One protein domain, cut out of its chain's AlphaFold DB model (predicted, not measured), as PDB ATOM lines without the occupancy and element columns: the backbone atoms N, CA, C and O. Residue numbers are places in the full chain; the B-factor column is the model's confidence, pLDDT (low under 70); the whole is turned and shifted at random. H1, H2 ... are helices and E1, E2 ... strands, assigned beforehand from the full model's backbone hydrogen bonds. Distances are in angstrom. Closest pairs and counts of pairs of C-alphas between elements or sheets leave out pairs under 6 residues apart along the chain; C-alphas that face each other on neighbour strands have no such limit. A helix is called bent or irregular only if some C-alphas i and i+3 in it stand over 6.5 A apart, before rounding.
ATOM      1  N   SER A  26     153.001 125.449 179.682       80.94
ATOM      2  CA  SER A  26     154.461 125.335 179.526       80.94
ATOM      3  C   SER A  26     154.936 123.892 179.332       80.94
ATOM      4  O   SER A  26     155.830 123.640 178.527       80.94
ATOM      5  N   GLU A  27     154.328 122.928 180.027       76.81
ATOM      6  CA  GLU A  27     154.643 121.500 179.889       76.81
ATOM      7  C   GLU A  27     154.230 120.985 178.513       76.81
ATOM      8  O   GLU A  27     154.960 120.217 177.890       76.81
ATOM      9  N   ILE A  28     153.093 121.456 178.008       76.06
ATOM     10  CA  ILE A  28     152.602 121.029 176.707       76.06
ATOM     11  C   ILE A  28     153.425 121.634 175.563       76.06
ATOM     12  O   ILE A  28     153.801 120.922 174.631       76.06
ATOM     13  N   LEU A  29     153.750 122.928 175.630       78.44
ATOM     14  CA  LEU A  29     154.543 123.595 174.595       78.44
ATOM     15  C   LEU A  29     155.992 123.093 174.544       78.44
ATOM     16  O   LEU A  29     156.585 123.093 173.469       78.44
ATOM     17  N   LYS A  30     156.546 122.567 175.647       73.88
ATOM     18  CA  LYS A  30     157.836 121.848 175.623       73.88
ATOM     19  C   LYS A  30     157.811 120.649 174.667       73.88
ATOM     20  O   LYS A  30     158.799 120.408 173.977       73.88
ATOM     21  N   GLY A  31     156.671 119.963 174.552       68.88
ATOM     22  CA  GLY A  31     156.472 118.865 173.604       68.88
ATOM     23  C   GLY A  31     156.621 119.271 172.131       68.88
ATOM     24  O   GLY A  31     156.873 118.409 171.290       68.88
ATOM     25  N   LEU A  32     156.554 120.569 171.793       71.06
ATOM     26  CA  LEU A  32     156.825 121.065 170.435       71.06
ATOM     27  C   LEU A  32     158.300 120.939 170.018       71.06
ATOM     28  O   LEU A  32     158.603 121.076 168.837       71.06
ATOM     29  N   PHE A  33     159.209 120.629 170.942       70.94
ATOM     30  CA  PHE A  33     160.637 120.461 170.648       70.94
ATOM     31  C   PHE A  33     161.125 119.014 170.802       70.94
ATOM     32  O   PHE A  33     162.305 118.754 170.599       70.94
ATOM     33  N   ASP A  34     160.239 118.074 171.148       68.31
ATOM     34  CA  ASP A  34     160.589 116.653 171.282       68.31
ATOM     35  C   ASP A  34     160.703 115.974 169.904       68.31
ATOM     36  O   ASP A  34     159.752 115.999 169.119       68.31
ATOM     37  N   SER A  35     161.855 115.384 169.595       59.38
ATOM     38  CA  SER A  35     162.112 114.700 168.325       59.38
ATOM     39  C   SER A  35     161.412 113.346 168.202       59.38
ATOM     40  O   SER A  35     161.251 112.870 167.088       59.38
ATOM     41  N   ASN A  36     160.942 112.747 169.299       58.69
ATOM     42  CA  ASN A  36     160.419 111.373 169.318       58.69
ATOM     43  C   ASN A  36     158.936 111.252 168.897       58.69
ATOM     44  O   ASN A  36     158.306 110.213 169.090       58.69
ATOM     45  N   LEU A  37     158.344 112.322 168.357       56.19
ATOM     46  CA  LEU A  37     156.943 112.386 167.916       56.19
ATOM     47  C   LEU A  37     156.845 112.297 166.381       56.19
ATOM     48  O   LEU A  37     156.271 113.179 165.737       56.19
ATOM     49  N   ASP A  38     157.407 111.234 165.799       52.44
ATOM     50  CA  ASP A  38     157.602 111.079 164.345       52.44
ATOM     51  C   ASP A  38     156.308 111.115 163.511       52.44
ATOM     52  O   ASP A  38     156.321 111.561 162.368       52.44
ATOM     53  N   GLY A  39     155.156 110.743 164.082       56.50
ATOM     54  CA  GLY A  39     153.870 110.742 163.364       56.50
ATOM     55  C   GLY A  39     153.223 112.118 163.141       56.50
ATOM     56  O   GLY A  39     152.164 112.187 162.525       56.50
ATOM     57  N   TRP A  40     153.802 113.199 163.676       55.84
ATOM     58  CA  TRP A  40     153.177 114.536 163.712       55.84
ATOM     59  C   TRP A  40     154.127 115.672 163.328       55.84
ATOM     60  O   TRP A  40     153.821 116.838 163.581       55.84
ATOM     61  N   LYS A  41     155.286 115.347 162.747       64.31
ATOM     62  CA  LYS A  41     156.386 116.291 162.529       64.31
ATOM     63  C   LYS A  41     155.942 117.555 161.782       64.31
ATOM     64  O   LYS A  41     156.179 118.652 162.275       64.31
ATOM     65  N   ASP A  42     155.200 117.414 160.686       66.69
ATOM     66  CA  ASP A  42     154.849 118.546 159.815       66.69
ATOM     67  C   ASP A  42     153.800 119.494 160.424       66.69
ATOM     68  O   ASP A  42     153.994 120.711 160.448       66.69
ATOM     69  N   ASP A  43     152.705 118.961 160.981       67.06
ATOM     70  CA  ASP A  43     151.655 119.773 161.622       67.06
ATOM     71  C   ASP A  43     152.171 120.477 162.884       67.06
ATOM     72  O   ASP A  43     151.812 121.625 163.177       67.06
ATOM     73  N   LYS A  44     153.042 119.793 163.630       71.38
ATOM     74  CA  LYS A  44     153.710 120.323 164.817       71.38
ATOM     75  C   LYS A  44     154.670 121.454 164.460       71.38
ATOM     76  O   LYS A  44     154.622 122.502 165.103       71.38
ATOM     77  N   GLU A  45     155.509 121.264 163.442       75.00
ATOM     78  CA  GLU A  45     156.420 122.298 162.941       75.00
ATOM     79  C   GLU A  45     155.648 123.517 162.437       75.00
ATOM     80  O   GLU A  45     155.973 124.650 162.797       75.00
ATOM     81  N   LYS A  46     154.556 123.302 161.697       76.81
ATOM     82  CA  LYS A  46     153.700 124.388 161.221       76.81
ATOM     83  C   LYS A  46     153.094 125.201 162.363       76.81
ATOM     84  O   LYS A  46     153.190 126.427 162.351       76.81
ATOM     85  N   PHE A  47     152.499 124.545 163.362       77.94
ATOM     86  CA  PHE A  47     151.951 125.249 164.524       77.94
ATOM     87  C   PHE A  47     153.039 126.001 165.293       77.94
ATOM     88  O   PHE A  47     152.835 127.147 165.688       77.94
ATOM     89  N   LYS A  48     154.206 125.374 165.483       80.38
ATOM     90  CA  LYS A  48     155.356 125.996 166.141       80.38
ATOM     91  C   LYS A  48     155.765 127.284 165.419       80.38
ATOM     92  O   LYS A  48     155.910 128.313 166.071       80.38
ATOM     93  N   LEU A  49     155.891 127.250 164.091       83.19
ATOM     94  CA  LEU A  49     156.234 128.417 163.273       83.19
ATOM     95  C   LEU A  49     155.165 129.518 163.339       83.19
ATOM     96  O   LEU A  49     155.512 130.684 163.520       83.19
ATOM     97  N   GLU A  50     153.881 129.165 163.237       81.81
ATOM     98  CA  GLU A  50     152.771 130.122 163.371       81.81
ATOM     99  C   GLU A  50     152.778 130.790 164.755       81.81
ATOM    100  O   GLU A  50     152.720 132.018 164.852       81.81
ATOM    101  N   LEU A  51     152.949 130.001 165.821       84.38
ATOM    102  CA  LEU A  51     153.014 130.499 167.190       84.38
ATOM    103  C   LEU A  51     154.224 131.418 167.409       84.38
ATOM    104  O   LEU A  51     154.077 132.499 167.978       84.38
ATOM    105  N   ILE A  52     155.411 131.028 166.938       85.88
ATOM    106  CA  ILE A  52     156.615 131.867 167.002       85.88
ATOM    107  C   ILE A  52     156.383 133.183 166.262       85.88
ATOM    108  O   ILE A  52     156.754 134.243 166.763       85.88
ATOM    109  N   ASN A  53     155.764 133.135 165.082       85.75
ATOM    110  CA  ASN A  53     155.464 134.331 164.309       85.75
ATOM    111  C   ASN A  53     154.485 135.254 165.047       85.75
ATOM    112  O   ASN A  53     154.670 136.469 165.034       85.75
ATOM    113  N   ASP A  54     153.479 134.705 165.723       83.69
ATOM    114  CA  ASP A  54     152.544 135.486 166.533       83.69
ATOM    115  C   ASP A  54     153.207 136.086 167.775       83.69
ATOM    116  O   ASP A  54     153.017 137.273 168.034       83.69
ATOM    117  N   ILE A  55     154.053 135.329 168.480       85.94
ATOM    118  CA  ILE A  55     154.851 135.835 169.607       85.94
ATOM    119  C   ILE A  55     155.768 136.968 169.130       85.94
ATOM    120  O   ILE A  55     155.757 138.061 169.694       85.94
ATOM    121  N   LYS A  56     156.530 136.752 168.052       84.75
ATOM    122  CA  LYS A  56     157.416 137.772 167.472       84.75
ATOM    123  C   LYS A  56     156.625 138.986 167.000       84.75
ATOM    124  O   LYS A  56     157.053 140.111 167.222       84.75
ATOM    125  N   THR A  57     155.463 138.790 166.387       81.81
ATOM    126  CA  THR A  57     154.607 139.906 165.980       81.81
ATOM    127  C   THR A  57     154.155 140.689 167.207       81.81
ATOM    128  O   THR A  57     154.336 141.903 167.247       81.81
ATOM    129  N   PHE A  58     153.643 140.015 168.236       80.25
ATOM    130  CA  PHE A  58     153.219 140.663 169.471       80.25
ATOM    131  C   PHE A  58     154.352 141.435 170.148       80.25
ATOM    132  O   PHE A  58     154.121 142.556 170.583       80.25
ATOM    133  N   LEU A  59     155.563 140.882 170.224       78.50
ATOM    134  CA  LEU A  59     156.695 141.533 170.888       78.50
ATOM    135  C   LEU A  59     157.311 142.641 170.018       78.50
ATOM    136  O   LEU A  59     157.639 143.723 170.499       78.50
ATOM    137  N   PHE A  60     157.451 142.432 168.711       75.62
ATOM    138  CA  PHE A  60     158.245 143.318 167.850       75.62
ATOM    139  C   PHE A  60     157.424 144.278 166.992       75.62
ATOM    140  O   PHE A  60     158.001 145.206 166.430       75.62
ATOM    141  N   THR A  61     156.099 144.133 166.921       69.56
ATOM    142  CA  THR A  61     155.221 145.078 166.208       69.56
ATOM    143  C   THR A  61     154.359 145.851 167.189       69.56
ATOM    144  O   THR A  61     153.890 145.276 168.159       69.56
ATOM    145  N   LYS A  62     154.111 147.144 166.962       59.84
ATOM    146  CA  LYS A  62     153.197 147.948 167.792       59.84
ATOM    147  C   LYS A  62     151.732 147.650 167.431       59.84
ATOM    148  O   LYS A  62     150.972 148.556 167.098       59.84
ATOM    149  N   TRP A  63     151.350 146.371 167.391       52.91
ATOM    150  CA  TRP A  63     149.953 146.009 167.188       52.91
ATOM    151  C   TRP A  63     149.183 146.333 168.465       52.91
ATOM    152  O   TRP A  63     149.360 145.705 169.505       52.91
ATOM    153  N   GLU A  64     148.338 147.350 168.375       55.47
ATOM    154  CA  GLU A  64     147.391 147.721 169.413       55.47
ATOM    155  C   GLU A  64     145.989 147.595 168.833       55.47
ATOM    156  O   GLU A  64     145.768 147.955 167.676       55.47
ATOM    157  N   LYS A  65     145.016 147.158 169.639       55.16
ATOM    158  CA  LYS A  65     143.607 147.224 169.232       55.16
ATOM    159  C   LYS A  65     143.266 148.685 168.879       55.16
ATOM    160  O   LYS A  65     143.342 149.538 169.771       55.16
ATOM    161  N   PRO A  66     142.876 148.997 167.626       44.91
ATOM    162  CA  PRO A  66     142.613 150.372 167.196       44.91
ATOM    163  C   PRO A  66     141.250 150.912 167.667       44.91
ATOM    164  O   PRO A  66     140.886 152.039 167.342       44.91
ATOM    165  N   TRP A  67     140.472 150.138 168.433       60.66
ATOM    166  CA  TRP A  67     139.140 150.514 168.919       60.66
ATOM    167  C   TRP A  67     139.062 150.603 170.452       60.66
ATOM    168  O   TRP A  67     139.904 150.075 171.179       60.66
ATOM    169  N   LYS A  68     138.029 151.297 170.955       60.12
ATOM    170  CA  LYS A  68     137.796 151.522 172.394       60.12
ATOM    171  C   LYS A  68     137.593 150.199 173.143       60.12
ATOM    172  O   LYS A  68     136.886 149.316 172.661       60.12
ATOM    173  N   ALA A  69     138.173 150.095 174.340       67.50
ATOM    174  CA  ALA A  69     137.982 148.945 175.220       67.50
ATOM    175  C   ALA A  69     136.507 148.815 175.633       67.50
ATOM    176  O   ALA A  69     135.834 149.802 175.949       67.50
ATOM    177  N   GLY A  70     136.003 147.587 175.628       79.75
ATOM    178  CA  GLY A  70     134.623 147.272 175.958       79.75
ATOM    179  C   GLY A  70     134.455 145.777 176.160       79.75
ATOM    180  O   GLY A  70     135.273 144.980 175.705       79.75
ATOM    181  N   LEU A  71     133.380 145.402 176.844       87.56
ATOM    182  CA  LEU A  71     133.064 144.005 177.101       87.56
ATOM    183  C   LEU A  71     132.067 143.500 176.063       87.56
ATOM    184  O   LEU A  71     131.146 144.212 175.650       87.56
ATOM    185  N   VAL A  72     132.250 142.249 175.651       87.62
ATOM    186  CA  VAL A  72     131.285 141.549 174.810       87.62
ATOM    187  C   VAL A  72     130.257 140.887 175.716       87.62
ATOM    188  O   VAL A  72     130.612 140.234 176.691       87.62
ATOM    189  N   PHE A  73     128.980 141.038 175.396       89.00
ATOM    190  CA  PHE A  73     127.863 140.435 176.106       89.00
ATOM    191  C   PHE A  73     127.120 139.467 175.190       89.00
ATOM    192  O   PHE A  73     126.957 139.716 173.992       89.00
ATOM    193  N   SER A  74     126.637 138.373 175.767       86.62
ATOM    194  CA  SER A  74     125.659 137.499 175.134       86.62
ATOM    195  C   SER A  74     124.335 138.234 174.950       86.62
ATOM    196  O   SER A  74     124.064 139.261 175.576       86.62
ATOM    197  N   GLU A  75     123.446 137.651 174.153       82.06
ATOM    198  CA  GLU A  75     122.061 138.116 174.055       82.06
ATOM    199  C   GLU A  75     121.331 138.138 175.416       82.06
ATOM    200  O   GLU A  75     120.478 138.994 175.657       82.06
ATOM    201  N   SER A  76     121.700 137.243 176.337       79.06
ATOM    202  CA  SER A  76     121.171 137.192 177.706       79.06
ATOM    203  C   SER A  76     121.794 138.218 178.666       79.06
ATOM    204  O   SER A  76     121.390 138.280 179.826       79.06
ATOM    205  N   GLY A  77     122.740 139.045 178.205       79.38
ATOM    206  CA  GLY A  77     123.398 140.066 179.026       79.38
ATOM    207  C   GLY A  77     124.484 139.514 179.954       79.38
ATOM    208  O   GLY A  77     124.815 140.157 180.948       79.38
ATOM    209  N   ILE A  78     125.038 138.340 179.644       83.44
ATOM    210  CA  ILE A  78     126.175 137.741 180.355       83.44
ATOM    211  C   ILE A  78     127.458 138.144 179.630       83.44
ATOM    212  O   ILE A  78     127.511 138.067 178.405       83.44
ATOM    213  N   VAL A  79     128.501 138.542 180.361       86.62
ATOM    214  CA  VAL A  79     129.793 138.858 179.737       86.62
ATOM    215  C   VAL A  79     130.428 137.613 179.124       86.62
ATOM    216  O   VAL A  79     130.587 136.573 179.761       86.62
ATOM    217  N   LEU A  80     130.800 137.752 177.858       84.75
ATOM    218  CA  LEU A  80     131.523 136.793 177.044       84.75
ATOM    219  C   LEU A  80     132.987 137.223 176.980       84.75
ATOM    220  O   LEU A  80     133.437 137.788 175.989       84.75
ATOM    221  N   SER A  81     133.718 136.959 178.057       79.25
ATOM    222  CA  SER A  81     135.178 137.034 178.029       79.25
ATOM    223  C   SER A  81     135.762 135.831 177.273       79.25
ATOM    224  O   SER A  81     135.130 134.759 177.232       79.25
ATOM    225  N   GLY A  82     136.931 136.058 176.668       82.38
ATOM    226  CA  GLY A  82     137.716 135.085 175.919       82.38
ATOM    227  C   GLY A  82     137.077 134.625 174.605       82.38
ATOM    228  O   GLY A  82     135.913 134.905 174.291       82.38
ATOM    229  N   PHE A  83     137.853 133.880 173.822       88.06
ATOM    230  CA  PHE A  83     137.402 133.338 172.542       88.06
ATOM    231  C   PHE A  83     136.593 132.060 172.713       88.06
ATOM    232  O   PHE A  83     136.845 131.231 173.589       88.06
ATOM    233  N   ARG A  84     135.607 131.862 171.839       90.44
ATOM    234  CA  ARG A  84     134.659 130.746 171.919       90.44
ATOM    235  C   ARG A  84     134.536 130.049 170.586       90.44
ATOM    236  O   ARG A  84     134.661 130.669 169.537       90.44
ATOM    237  N   ASN A  85     134.229 128.762 170.607       91.06
ATOM    238  CA  ASN A  85     133.773 128.105 169.394       91.06
ATOM    239  C   ASN A  85     132.339 128.564 169.053       91.06
ATOM    240  O   ASN A  85     131.632 129.122 169.891       91.06
ATOM    241  N   VAL A  86     131.864 128.265 167.844       90.88
ATOM    242  CA  VAL A  86     130.523 128.656 167.371       90.88
ATOM    243  C   VAL A  86     129.366 128.136 168.243       90.88
ATOM    244  O   VAL A  86     128.267 128.676 168.171       90.88
ATOM    245  N   SER A  87     129.583 127.107 169.075       87.69
ATOM    246  CA  SER A  87     128.578 126.605 170.023       87.69
ATOM    247  C   SER A  87     128.595 127.313 171.385       87.69
ATOM    248  O   SER A  87     127.789 126.986 172.250       87.69
ATOM    249  N   GLY A  88     129.493 128.280 171.595       86.62
ATOM    250  CA  GLY A  88     129.604 129.069 172.825       86.62
ATOM    251  C   GLY A  88     130.572 128.518 173.870       86.62
ATOM    252  O   GLY A  88     130.793 129.164 174.901       86.62
ATOM    253  N   ARG A  89     131.201 127.366 173.606       87.00
ATOM    254  CA  ARG A  89     132.233 126.800 174.479       87.00
ATOM    255  C   ARG A  89     133.493 127.657 174.399       87.00
ATOM    256  O   ARG A  89     134.040 127.858 173.320       87.00
ATOM    257  N   LEU A  90     133.967 128.107 175.559       84.94
ATOM    258  CA  LEU A  90     135.232 128.826 175.705       84.94
ATOM    259  C   LEU A  90     136.401 127.950 175.235       84.94
ATOM    260  O   LEU A  90     136.486 126.775 175.622       84.94
ATOM    261  N   TYR A  91     137.289 128.520 174.421       83.50
ATOM    262  CA  TYR A  91     138.596 127.927 174.180       83.50
ATOM    263  C   TYR A  91     139.351 127.933 175.499       83.50
ATOM    264  O   TYR A  91     139.614 128.973 176.087       83.50
ATOM    265  N   LYS A  92     139.597 126.734 176.020       70.00
ATOM    266  CA  LYS A  92     140.297 126.578 177.288       70.00
ATOM    267  C   LYS A  92     141.792 126.689 177.026       70.00
ATOM    268  O   LYS A  92     142.272 126.066 176.081       70.00
ATOM    269  N   ASN A  93     142.474 127.360 177.949       67.44
ATOM    270  CA  ASN A  93     143.917 127.578 177.990       67.44
ATOM    271  C   ASN A  93     144.345 128.699 177.049       67.44
ATOM    272  O   ASN A  93     143.969 128.738 175.876       67.44
ATOM    273  N   SER A  94     145.194 129.564 177.585       78.12
ATOM    274  CA  SER A  94     145.669 130.776 176.925       78.12
ATOM    275  C   SER A  94     146.534 130.521 175.679       78.12
ATOM    276  O   SER A  94     146.852 131.451 174.953       78.12
ATOM    277  N   THR A  95     146.870 129.267 175.357       79.19
ATOM    278  CA  THR A  95     147.783 128.897 174.262       79.19
ATOM    279  C   THR A  95     147.395 129.485 172.904       79.19
ATOM    280  O   THR A  95     148.269 129.897 172.147       79.19
ATOM    281  N   ASN A  96     146.097 129.556 172.598       84.31
ATOM    282  CA  ASN A  96     145.601 130.034 171.302       84.31
ATOM    283  C   ASN A  96     145.284 131.536 171.279       84.31
ATOM    284  O   ASN A  96     144.842 132.046 170.249       84.31
ATOM    285  N   ILE A  97     145.441 132.235 172.407       86.12
ATOM    286  CA  ILE A  97     144.892 133.582 172.573       86.12
ATOM    287  C   ILE A  97     145.552 134.589 171.636       86.12
ATOM    288  O   ILE A  97     144.841 135.380 171.029       86.12
ATOM    289  N   LEU A  98     146.874 134.506 171.443       83.88
ATOM    290  CA  LEU A  98     147.619 135.377 170.531       83.88
ATOM    291  C   LEU A  98     147.103 135.260 169.094       83.88
ATOM    292  O   LEU A  98     146.700 136.251 168.483       83.88
ATOM    293  N   THR A  99     147.070 134.031 168.581       85.25
ATOM    294  CA  THR A  99     146.638 133.736 167.214       85.25
ATOM    295  C   THR A  99     145.180 134.126 166.990       85.25
ATOM    296  O   THR A  99     144.843 134.709 165.959       85.25
ATOM    297  N   MET A 100     144.302 133.840 167.956       88.12
ATOM    298  CA  MET A 100     142.892 134.215 167.867       88.12
ATOM    299  C   MET A 100     142.698 135.723 167.931       88.12
ATOM    300  O   MET A 100     141.961 136.258 167.114       88.12
ATOM    301  N   GLU A 101     143.374 136.419 168.840       83.88
ATOM    302  CA  GLU A 101     143.238 137.864 169.006       83.88
ATOM    303  C   GLU A 101     143.668 138.625 167.754       83.88
ATOM    304  O   GLU A 101     142.936 139.479 167.260       83.88
ATOM    305  N   ARG A 102     144.797 138.237 167.161       81.94
ATOM    306  CA  ARG A 102     145.302 138.844 165.928       81.94
ATOM    307  C   ARG A 102     144.364 138.654 164.730       81.94
ATOM    308  O   ARG A 102     144.328 139.495 163.831       81.94
ATOM    309  N   ASN A 103     143.633 137.542 164.697       85.88
ATOM    310  CA  ASN A 103     142.800 137.147 163.558       85.88
ATOM    311  C   ASN A 103     141.294 137.255 163.836       85.88
ATOM    312  O   ASN A 103     140.476 136.859 163.001       85.88
ATOM    313  N   ALA A 104     140.906 137.792 164.992       84.75
ATOM    314  CA  ALA A 104     139.515 138.018 165.334       84.75
ATOM    315  C   ALA A 104     138.939 139.208 164.555       84.75
ATOM    316  O   ALA A 104     139.626 140.170 164.215       84.75
ATOM    317  N   GLY A 105     137.642 139.123 164.262       82.56
ATOM    318  CA  GLY A 105     136.844 140.279 163.875       82.56
ATOM    319  C   GLY A 105     136.304 141.002 165.112       82.56
ATOM    320  O   GLY A 105     136.952 141.098 166.151       82.56
ATOM    321  N   LYS A 106     135.061 141.472 165.026       84.44
ATOM    322  CA  LYS A 106     134.305 141.983 166.180       84.44
ATOM    323  C   LYS A 106     133.759 140.851 167.051       84.44
ATOM    324  O   LYS A 106     133.502 141.059 168.238       84.44
ATOM    325  N   SER A 107     133.530 139.689 166.447       88.75
ATOM    326  CA  SER A 107     132.983 138.509 167.101       88.75
ATOM    327  C   SER A 107     134.041 137.746 167.903       88.75
ATOM    328  O   SER A 107     135.115 137.467 167.371       88.75
ATOM    329  N   PRO A 108     133.743 137.298 169.139       89.06
ATOM    330  CA  PRO A 108     134.633 136.413 169.893       89.06
ATOM    331  C   PRO A 108     134.546 134.944 169.435       89.06
ATOM    332  O   PRO A 108     135.159 134.068 170.046       89.06
ATOM    333  N   TYR A 109     133.741 134.640 168.412       92.88
ATOM    334  CA  TYR A 109     133.430 133.272 168.014       92.88
ATOM    335  C   TYR A 109     134.256 132.805 166.811       92.88
ATOM    336  O   TYR A 109     134.336 133.481 165.785       92.88
ATOM    337  N   PHE A 110     134.778 131.586 166.907       94.31
ATOM    338  CA  PHE A 110     135.485 130.878 165.845       94.31
ATOM    339  C   PHE A 110     134.773 129.572 165.486       94.31
ATOM    340  O   PHE A 110     134.095 128.949 166.307       94.31
ATOM    341  N   ILE A 111     134.935 129.134 164.246       94.81
ATOM    342  CA  ILE A 111     134.414 127.864 163.740       94.81
ATOM    343  C   ILE A 111     135.540 127.092 163.053       94.81
ATOM    344  O   ILE A 111     136.393 127.688 162.401       94.81
ATOM    345  N   THR A 112     135.574 125.768 163.218       94.50
ATOM    346  CA  THR A 112     136.540 124.930 162.497       94.50
ATOM    347  C   THR A 112     136.125 124.780 161.037       94.50
ATOM    348  O   THR A 112     134.937 124.771 160.729       94.50
ATOM    349  N   MET A 113     137.086 124.601 160.131       93.75
ATOM    350  CA  MET A 113     136.792 124.424 158.702       93.75
ATOM    351  C   MET A 113     135.895 123.208 158.432       93.75
ATOM    352  O   MET A 113     135.015 123.267 157.576       93.75
ATOM    353  N   ALA A 114     136.070 122.130 159.204       91.94
ATOM    354  CA  ALA A 114     135.206 120.953 159.141       91.94
ATOM    355  C   ALA A 114     133.756 121.285 159.539       91.94
ATOM    356  O   ALA A 114     132.835 120.990 158.783       91.94
ATOM    357  N   ALA A 115     133.558 121.976 160.669       93.38
ATOM    358  CA  ALA A 115     132.225 122.368 161.133       93.38
ATOM    359  C   ALA A 115     131.575 123.435 160.236       93.38
ATOM    360  O   ALA A 115     130.354 123.483 160.118       93.38
ATOM    361  N   LEU A 116     132.372 124.301 159.601       95.19
ATOM    362  CA  LEU A 116     131.880 125.267 158.620       95.19
ATOM    363  C   LEU A 116     131.291 124.545 157.404       95.19
ATOM    364  O   LEU A 116     130.168 124.852 157.009       95.19
ATOM    365  N   LYS A 117     132.016 123.552 156.869       93.75
ATOM    366  CA  LYS A 117     131.566 122.729 155.738       93.75
ATOM    367  C   LYS A 117     130.307 121.930 156.080       93.75
ATOM    368  O   LYS A 117     129.362 121.939 155.302       93.75
ATOM    369  N   GLU A 118     130.278 121.288 157.248       94.69
ATOM    370  CA  GLU A 118     129.117 120.527 157.736       94.69
ATOM    371  C   GLU A 118     127.852 121.393 157.825       94.69
ATOM    372  O   GLU A 118     126.761 120.957 157.477       94.69
ATOM    373  N   LYS A 119     128.002 122.660 158.229       94.25
ATOM    374  CA  LYS A 119     126.897 123.622 158.324       94.25
ATOM    375  C   LYS A 119     126.533 124.299 156.999       94.25
ATOM    376  O   LYS A 119     125.744 125.239 157.024       94.25
ATOM    377  N   GLY A 120     127.115 123.880 155.872       92.50
ATOM    378  CA  GLY A 120     126.880 124.486 154.555       92.50
ATOM    379  C   GLY A 120     127.447 125.904 154.401       92.50
ATOM    380  O   GLY A 120     127.066 126.630 153.485       92.50
ATOM    381  N   GLY A 121     128.342 126.316 155.300       93.31
ATOM    382  CA  GLY A 121     128.932 127.645 155.301       93.31
ATOM    383  C   GLY A 121     130.044 127.816 154.274       93.31
ATOM    384  O   GLY A 121     130.721 126.859 153.894       93.31
ATOM    385  N   LYS A 122     130.282 129.067 153.878       93.44
ATOM    386  CA  LYS A 122     131.383 129.445 152.987       93.44
ATOM    387  C   LYS A 122     132.340 130.406 153.680       93.44
ATOM    388  O   LYS A 122     131.964 131.171 154.568       93.44
ATOM    389  N   LEU A 123     133.601 130.320 153.278       94.00
ATOM    390  CA  LEU A 123     134.680 131.167 153.763       94.00
ATOM    391  C   LEU A 123     134.787 132.407 152.875       94.00
ATOM    392  O   LEU A 123     134.920 132.266 151.663       94.00
ATOM    393  N   ILE A 124     134.765 133.589 153.486       92.81
ATOM    394  CA  ILE A 124     134.879 134.872 152.779       92.81
ATOM    395  C   ILE A 124     136.352 135.195 152.510       92.81
ATOM    396  O   ILE A 124     136.709 135.600 151.410       92.81
ATOM    397  N   ASP A 125     137.220 134.976 153.502       86.56
ATOM    398  CA  ASP A 125     138.640 135.316 153.420       86.56
ATOM    399  C   ASP A 125     139.520 134.135 153.854       86.56
ATOM    400  O   ASP A 125     139.556 133.743 155.025       86.56
ATOM    401  N   LYS A 126     140.258 133.570 152.893       86.75
ATOM    402  CA  LYS A 126     141.195 132.459 153.123       86.75
ATOM    403  C   LYS A 126     142.391 132.848 153.989       86.75
ATOM    404  O   LYS A 126     142.918 131.978 154.680       86.75
ATOM    405  N   SER A 127     142.789 134.121 153.993       86.69
ATOM    406  CA  SER A 127     143.923 134.617 154.782       86.69
ATOM    407  C   SER A 127     143.639 134.646 156.287       86.69
ATOM    408  O   SER A 127     144.567 134.695 157.086       86.69
ATOM    409  N   LYS A 128     142.361 134.573 156.689       88.75
ATOM    410  CA  LYS A 128     141.918 134.609 158.096       88.75
ATOM    411  C   LYS A 128     141.800 133.232 158.746       88.75
ATOM    412  O   LYS A 128     141.343 133.126 159.885       88.75
ATOM    413  N   VAL A 129     142.172 132.171 158.030       91.00
ATOM    414  CA  VAL A 129     142.184 130.814 158.582       91.00
ATOM    415  C   VAL A 129     143.443 130.629 159.417       91.00
ATOM    416  O   VAL A 129     144.552 130.716 158.901       91.00
ATOM    417  N   ILE A 130     143.248 130.300 160.686       89.25
ATOM    418  CA  ILE A 130     144.300 130.072 161.670       89.25
ATOM    419  C   ILE A 130     144.366 128.606 162.084       89.25
ATOM    420  O   ILE A 130     143.390 127.858 161.934       89.25
ATOM    421  N   SER A 131     145.491 128.202 162.664       86.19
ATOM    422  CA  SER A 131     145.605 126.918 163.343       86.19
ATOM    423  C   SER A 131     145.348 127.083 164.841       86.19
ATOM    424  O   SER A 131     145.906 127.949 165.503       86.19
ATOM    425  N   VAL A 132     144.463 126.248 165.377       85.31
ATOM    426  CA  VAL A 132     144.063 126.242 166.784       85.31
ATOM    427  C   VAL A 132     144.436 124.908 167.393       85.31
ATOM    428  O   VAL A 132     144.039 123.853 166.894       85.31
ATOM    429  N   LEU A 133     145.163 124.951 168.500       79.56
ATOM    430  CA  LEU A 133     145.605 123.771 169.214       79.56
ATOM    431  C   LEU A 133     144.552 123.318 170.230       79.56
ATOM    432  O   LEU A 133     144.033 124.106 171.023       79.56
ATOM    433  N   SER A 134     144.241 122.029 170.219       77.44
ATOM    434  CA  SER A 134     143.484 121.354 171.272       77.44
ATOM    435  C   SER A 134     144.277 120.166 171.807       77.44
ATOM    436  O   SER A 134     145.302 119.799 171.238       77.44
ATOM    437  N   TYR A 135     143.807 119.560 172.896       71.75
ATOM    438  CA  TYR A 135     144.499 118.444 173.529       71.75
ATOM    439  C   TYR A 135     143.545 117.296 173.821       71.75
ATOM    440  O   TYR A 135     142.471 117.502 174.397       71.75
ATOM    441  N   ILE A 136     143.972 116.090 173.464       70.06
ATOM    442  CA  ILE A 136     143.283 114.844 173.782       70.06
ATOM    443  C   ILE A 136     144.033 114.189 174.949       70.06
ATOM    444  O   ILE A 136     145.215 113.882 174.804       70.06
ATOM    445  N   PRO A 137     143.401 114.005 176.121       71.00
ATOM    446  CA  PRO A 137     144.021 113.274 177.218       71.00
ATOM    447  C   PRO A 137     144.154 111.797 176.849       71.00
ATOM    448  O   PRO A 137     143.203 111.194 176.358       71.00
ATOM    449  N   MET A 138     145.323 111.228 177.117       65.19
ATOM    450  CA  MET A 138     145.654 109.843 176.821       65.19
ATOM    451  C   MET A 138     146.176 109.155 178.084       65.19
ATOM    452  O   MET A 138     146.878 109.759 178.901       65.19
ATOM    453  N   PHE A 139     145.800 107.890 178.243       76.19
ATOM    454  CA  PHE A 139     146.117 107.058 179.400       76.19
ATOM    455  C   PHE A 139     146.846 105.810 178.897       76.19
ATOM    456  O   PHE A 139     146.449 105.243 177.879       76.19
ATOM    457  N   LYS A 140     147.940 105.417 179.562       66.00
ATOM    458  CA  LYS A 140     148.735 104.231 179.192       66.00
ATOM    459  C   LYS A 140     147.943 102.931 179.356       66.00
ATOM    460  O   LYS A 140     148.156 101.999 178.588       66.00
ATOM    461  N   ASP A 141     146.996 102.913 180.292       69.31
ATOM    462  CA  ASP A 141     146.203 101.735 180.632       69.31
ATOM    463  C   ASP A 141     144.788 101.864 180.054       69.31
ATOM    464  O   ASP A 141     144.157 102.919 180.159       69.31
ATOM    465  N   LYS A 142     144.269 100.792 179.442       56.69
ATOM    466  CA  LYS A 142     142.940 100.797 178.802       56.69
ATOM    467  C   LYS A 142     141.763 100.678 179.787       56.69
ATOM    468  O   LYS A 142     140.633 100.910 179.368       56.69
ATOM    469  N   GLU A 143     141.994 100.343 181.061       52.50
ATOM    470  CA  GLU A 143     140.921  99.831 181.941       52.50
ATOM    471  C   GLU A 143     140.679 100.574 183.265       52.50
ATOM    472  O   GLU A 143     139.670 100.313 183.924       52.50
ATOM    473  N   ASP A 144     141.510 101.533 183.668       45.59
ATOM    474  CA  ASP A 144     141.388 102.084 185.021       45.59
ATOM    475  C   ASP A 144     140.361 103.236 185.101       45.59
ATOM    476  O   ASP A 144     140.604 104.368 184.679       45.59
ATOM    477  N   LYS A 145     139.167 102.945 185.641       48.56
ATOM    478  CA  LYS A 145     138.023 103.881 185.783       48.56
ATOM    479  C   LYS A 145     138.204 104.922 186.901       48.56
ATOM    480  O   LYS A 145     137.258 105.645 187.231       48.56
ATOM    481  N   THR A 146     139.383 105.016 187.511       52.00
ATOM    482  CA  THR A 146     139.668 106.023 188.536       52.00
ATOM    483  C   THR A 146     140.058 107.363 187.885       52.00
ATOM    484  O   THR A 146     140.864 107.390 186.955       52.00
ATOM    485  N   PRO A 147     139.507 108.519 188.319       56.97
ATOM    486  CA  PRO A 147     139.911 109.822 187.787       56.97
ATOM    487  C   PRO A 147     141.371 110.145 188.156       56.97
ATOM    488  O   PRO A 147     141.630 110.771 189.184       56.97
ATOM    489  N   ARG A 148     142.329 109.730 187.320       66.19
ATOM    490  CA  ARG A 148     143.765 110.012 187.484       66.19
ATOM    491  C   ARG A 148     144.291 110.993 186.432       66.19
ATOM    492  O   ARG A 148     143.592 111.350 185.482       66.19
ATOM    493  N   LYS A 149     145.516 111.489 186.634       62.53
ATOM    494  CA  LYS A 149     146.210 112.392 185.696       62.53
ATOM    495  C   LYS A 149     146.388 111.677 184.343       62.53
ATOM    496  O   LYS A 149     146.776 110.510 184.362       62.53
ATOM    497  N   PRO A 150     146.123 112.331 183.193       64.56
ATOM    498  CA  PRO A 150     146.479 111.750 181.906       64.56
ATOM    499  C   PRO A 150     147.995 111.563 181.842       64.56
ATOM    500  O   PRO A 150     148.750 112.465 182.216       64.56
ATOM    501  N   ASP A 151     148.425 110.396 181.375       65.50
ATOM    502  CA  ASP A 151     149.842 110.075 181.220       65.50
ATOM    503  C   ASP A 151     150.484 110.985 180.161       65.50
ATOM    504  O   ASP A 151     151.646 111.370 180.276       65.50
ATOM    505  N   TRP A 152     149.710 111.356 179.139       58.34
ATOM    506  CA  TRP A 152     150.117 112.249 178.061       58.34
ATOM    507  C   TRP A 152     148.903 113.022 177.536       58.34
ATOM    508  O   TRP A 152     147.758 112.580 177.632       58.34
ATOM    509  N   MET A 153     149.140 114.213 176.991       65.62
ATOM    510  CA  MET A 153     148.131 114.942 176.227       65.62
ATOM    511  C   MET A 153     148.583 115.032 174.784       65.62
ATOM    512  O   MET A 153     149.610 115.638 174.492       65.62
ATOM    513  N   LEU A 154     147.801 114.437 173.890       63.59
ATOM    514  CA  LEU A 154     148.070 114.476 172.468       63.59
ATOM    515  C   LEU A 154     147.602 115.830 171.910       63.59
ATOM    516  O   LEU A 154     146.397 116.115 171.962       63.59
ATOM    517  N   PRO A 155     148.508 116.682 171.401       69.31
ATOM    518  CA  PRO A 155     148.118 117.883 170.681       69.31
ATOM    519  C   PRO A 155     147.338 117.507 169.421       69.31
ATOM    520  O   PRO A 155     147.728 116.613 168.678       69.31
ATOM    521  N   LYS A 156     146.238 118.211 169.162       74.81
ATOM    522  CA  LYS A 156     145.474 118.100 167.921       74.81
ATOM    523  C   LYS A 156     145.226 119.481 167.346       74.81
ATOM    524  O   LYS A 156     144.563 120.314 167.972       74.81
ATOM    525  N   LEU A 157     145.748 119.694 166.144       79.25
ATOM    526  CA  LEU A 157     145.598 120.937 165.408       79.25
ATOM    527  C   LEU A 157     144.249 120.978 164.684       79.25
ATOM    528  O   LEU A 157     143.802 120.001 164.083       79.25
ATOM    529  N   HIS A 158     143.599 122.133 164.726       85.50
ATOM    530  CA  HIS A 158     142.356 122.396 164.021       85.50
ATOM    531  C   HIS A 158     142.484 123.678 163.216       85.50
ATOM    532  O   HIS A 158     142.795 124.728 163.765       85.50
ATOM    533  N   ARG A 159     142.148 123.629 161.927       90.25
ATOM    534  CA  ARG A 159     141.974 124.854 161.143       90.25
ATOM    535  C   ARG A 159     140.672 125.527 161.549       90.25
ATOM    536  O   ARG A 159     139.611 124.901 161.458       90.25
ATOM    537  N   ALA A 160     140.749 126.776 161.985       92.62
ATOM    538  CA  ALA A 160     139.605 127.564 162.412       92.62
ATOM    539  C   ALA A 160     139.630 128.964 161.800       92.62
ATOM    540  O   ALA A 160     140.660 129.446 161.350       92.62
ATOM    541  N   VAL A 161     138.478 129.618 161.788       94.88
ATOM    542  CA  VAL A 161     138.318 130.983 161.290       94.88
ATOM    543  C   VAL A 161     137.282 131.711 162.138       94.88
ATOM    544  O   VAL A 161     136.350 131.095 162.666       94.88
ATOM    545  N   ASN A 162     137.457 133.020 162.308       94.94
ATOM    546  CA  ASN A 162     136.467 133.841 162.988       94.94
ATOM    547  C   ASN A 162     135.165 133.877 162.173       94.94
ATOM    548  O   ASN A 162     135.188 134.001 160.947       94.94
ATOM    549  N   ILE A 163     134.017 133.792 162.843       94.50
ATOM    550  CA  ILE A 163     132.726 133.733 162.145       94.50
ATOM    551  C   ILE A 163     132.397 135.010 161.361       94.50
ATOM    552  O   ILE A 163     131.514 134.975 160.504       94.50
ATOM    553  N   ASP A 164     133.069 136.133 161.628       92.69
ATOM    554  CA  ASP A 164     132.892 137.369 160.858       92.69
ATOM    555  C   ASP A 164     133.359 137.206 159.405       92.69
ATOM    556  O   ASP A 164     132.746 137.781 158.512       92.69
ATOM    557  N   TYR A 165     134.336 136.328 159.155       94.44
ATOM    558  CA  TYR A 165     134.852 136.003 157.819       94.44
ATOM    559  C   TYR A 165     134.195 134.753 157.209       94.44
ATOM    560  O   TYR A 165     134.757 134.110 156.324       94.44
ATOM    561  N   CYS A 166     133.007 134.386 157.695       94.12
ATOM    562  CA  CYS A 166     132.205 133.274 157.186       94.12
ATOM    563  C   CYS A 166     130.807 133.748 156.775       94.12
ATOM    564  O   CYS A 166     130.238 134.647 157.396       94.12
ATOM    565  N   GLU A 167     130.203 133.075 155.804       94.56
ATOM    566  CA  GLU A 167     128.807 133.250 155.392       94.56
ATOM    567  C   GLU A 167     128.068 131.904 155.361       94.56
ATOM    568  O   GLU A 167     128.674 130.844 155.524       94.56
ATOM    569  N   GLY A 168     126.744 131.931 155.199       91.69
ATOM    570  CA  GLY A 168     125.937 130.708 155.088       91.69
ATOM    571  C   GLY A 168     125.772 129.911 156.388       91.69
ATOM    572  O   GLY A 168     125.290 128.788 156.347       91.69
ATOM    573  N   ILE A 169     126.138 130.471 157.549       93.56
ATOM    574  CA  ILE A 169     125.932 129.841 158.863       93.56
ATOM    575  C   ILE A 169     125.104 130.717 159.799       93.56
ATOM    576  O   ILE A 169     125.198 131.945 159.785       93.56
ATOM    577  N   LYS A 170     124.357 130.076 160.705       92.31
ATOM    578  CA  LYS A 170     123.725 130.762 161.836       92.31
ATOM    579  C   LYS A 170     124.800 131.240 162.819       92.31
ATOM    580  O   LYS A 170     125.440 130.427 163.486       92.31
ATOM    581  N   LYS A 171     124.981 132.560 162.913       91.31
ATOM    582  CA  LYS A 171     125.966 133.204 163.796       91.31
ATOM    583  C   LYS A 171     125.375 133.467 165.192       91.31
ATOM    584  O   LYS A 171     124.244 133.948 165.277       91.31
ATOM    585  N   PRO A 172     126.107 133.176 166.284       90.62
ATOM    586  CA  PRO A 172     125.734 133.616 167.624       90.62
ATOM    587  C   PRO A 172     125.582 135.138 167.712       90.62
ATOM    588  O   PRO A 172     126.364 135.886 167.126       90.62
ATOM    589  N   VAL A 173     124.593 135.593 168.482       89.38
ATOM    590  CA  VAL A 173     124.346 137.019 168.719       89.38
ATOM    591  C   VAL A 173     125.190 137.496 169.899       89.38
ATOM    592  O   VAL A 173     125.249 136.851 170.948       89.38
ATOM    593  N   PHE A 174     125.824 138.653 169.734       89.75
ATOM    594  CA  PHE A 174     126.579 139.326 170.782       89.75
ATOM    595  C   PHE A 174     126.394 140.841 170.698       89.75
ATOM    596  O   PHE A 174     125.960 141.377 169.676       89.75
ATOM    597  N   LYS A 175     126.726 141.533 171.787       89.19
ATOM    598  CA  LYS A 175     126.719 142.995 171.879       89.19
ATOM    599  C   LYS A 175     128.039 143.478 172.454       89.19
ATOM    600  O   LYS A 175     128.537 142.883 173.400       89.19
ATOM    601  N   GLN A 176     128.589 144.558 171.916       88.00
ATOM    602  CA  GLN A 176     129.744 145.227 172.514       88.00
ATOM    603  C   GLN A 176     129.255 146.411 173.339       88.00
ATOM    604  O   GLN A 176     128.524 147.258 172.831       88.00
ATOM    605  N   VAL A 177     129.656 146.470 174.606       89.31
ATOM    606  CA  VAL A 177     129.328 147.578 175.505       89.31
ATOM    607  C   VAL A 177     130.626 148.200 175.994       89.31
ATOM    608  O   VAL A 177     131.428 147.562 176.674       89.31
ATOM    609  N   PHE A 178     130.828 149.464 175.638       88.81
ATOM    610  CA  PHE A 178     132.007 150.226 176.034       88.81
ATOM    611  C   PHE A 178     131.890 150.720 177.476       88.81
ATOM    612  O   PHE A 178     130.790 151.061 177.937       88.81
TER     613      PHE A 178
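AT A GLANCE: This is residues 26 to 178 of the 588 residues of the protein "Antirestriction protein ArdC" of Marinifilum flexuosum (UniProt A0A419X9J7). A long, twisted hairpin of E3 and E4, joined by E2 at the last residues of E4, makes a three-stranded sheet; the long helix H2 slants over the hairpin, H3 also covers it, and little H4 crosses E2. A separate pair, E1 and E5, lies at one end of the whole, while residues 142 to 147 of the hairpin's loop stick out at the other. The printed part has 153 residues of mixed class, in the order H1 H2 E1 H3 E2 H4 E3 E4 E5, and the sheet E2 - E4 - E3 is antiparallel. It is only just compact, close to loose, with a radius of gyration of the C-alphas of 17.4 A, spanning 48 by 40 by 30 A.

HOW THE PARTS SIT: Begin at H1, residues 26 to 33, and H2, residues 38 to 60: they only just touch, with 3 pairs of C-alphas within 8 A, Leu 32 and Lys 44 closest at 6.5 A. H2 touches H3, residues 94 to 103, with its residues 51 to 58 alone, the C-alphas of Asp 54 and Thr 99 closest at 6.2 A, at a steep tilt of 65 degrees. Both are irregular: C-alphas 39 and 42 are 8.6 A apart, and 95 and 98 are 7.5 A apart. Next find the sheet of E2, residues 109 to 112, E4, residues 152 to 162, and E3, residues 130 to 138. N 134 and O 156 of the hairpin E3 and E4 are 2.8 A apart, and N 111 and O 161 of E2 and E4 are 2.9 A apart, within hydrogen-bond range. E4 bends by 57 degrees at residue 159. H1 only grazes this sheet; H2, at a height of 8.7 A, runs slantwise to the strands, at 47 degrees to E3 on the local plane. H3 and H4, residues 113 to 118, lie on opposite faces, giving three layers, with helices on both faces. E2, H4 and E3 form a split strand-helix-strand unit, E4 between its strands, with a right-handed crossover. E1, residues 70 to 74, and E5, residues 174 to 178, are antiparallel, N 73 and O 175 2.8 A apart. Every O i to N i+4 pair is within hydrogen-bond range in H4, against 1 of 4 in H1, where 3 of 5 O i to N i+3 pairs are, 17 of 19 in H2 and 4 of 6 in H3.

IN THESE COORDINATES: Find C-alpha 26 at (154.461, 125.335, 179.526), where H1 begins. H2 runs 32.4 A, E3 25.3 A and E4 29.7 A, from C-alpha 152 at (150.117, 112.249, 178.061). E5 ends at C-alpha 178, (132.007, 150.226, 176.034).

THE WHOLE: The C-alphas of Pro 66 and Glu 143 are the two farthest apart, 52.7 A. The printed part has no cut; the links E1 to H3, H4 to E3, E3 to E4 and E4 to E5 are long. Mean pLDDT of the printed part is 79.3, and residues 34 to 43, 61 to 69 and 140 to 155 are among those under 70.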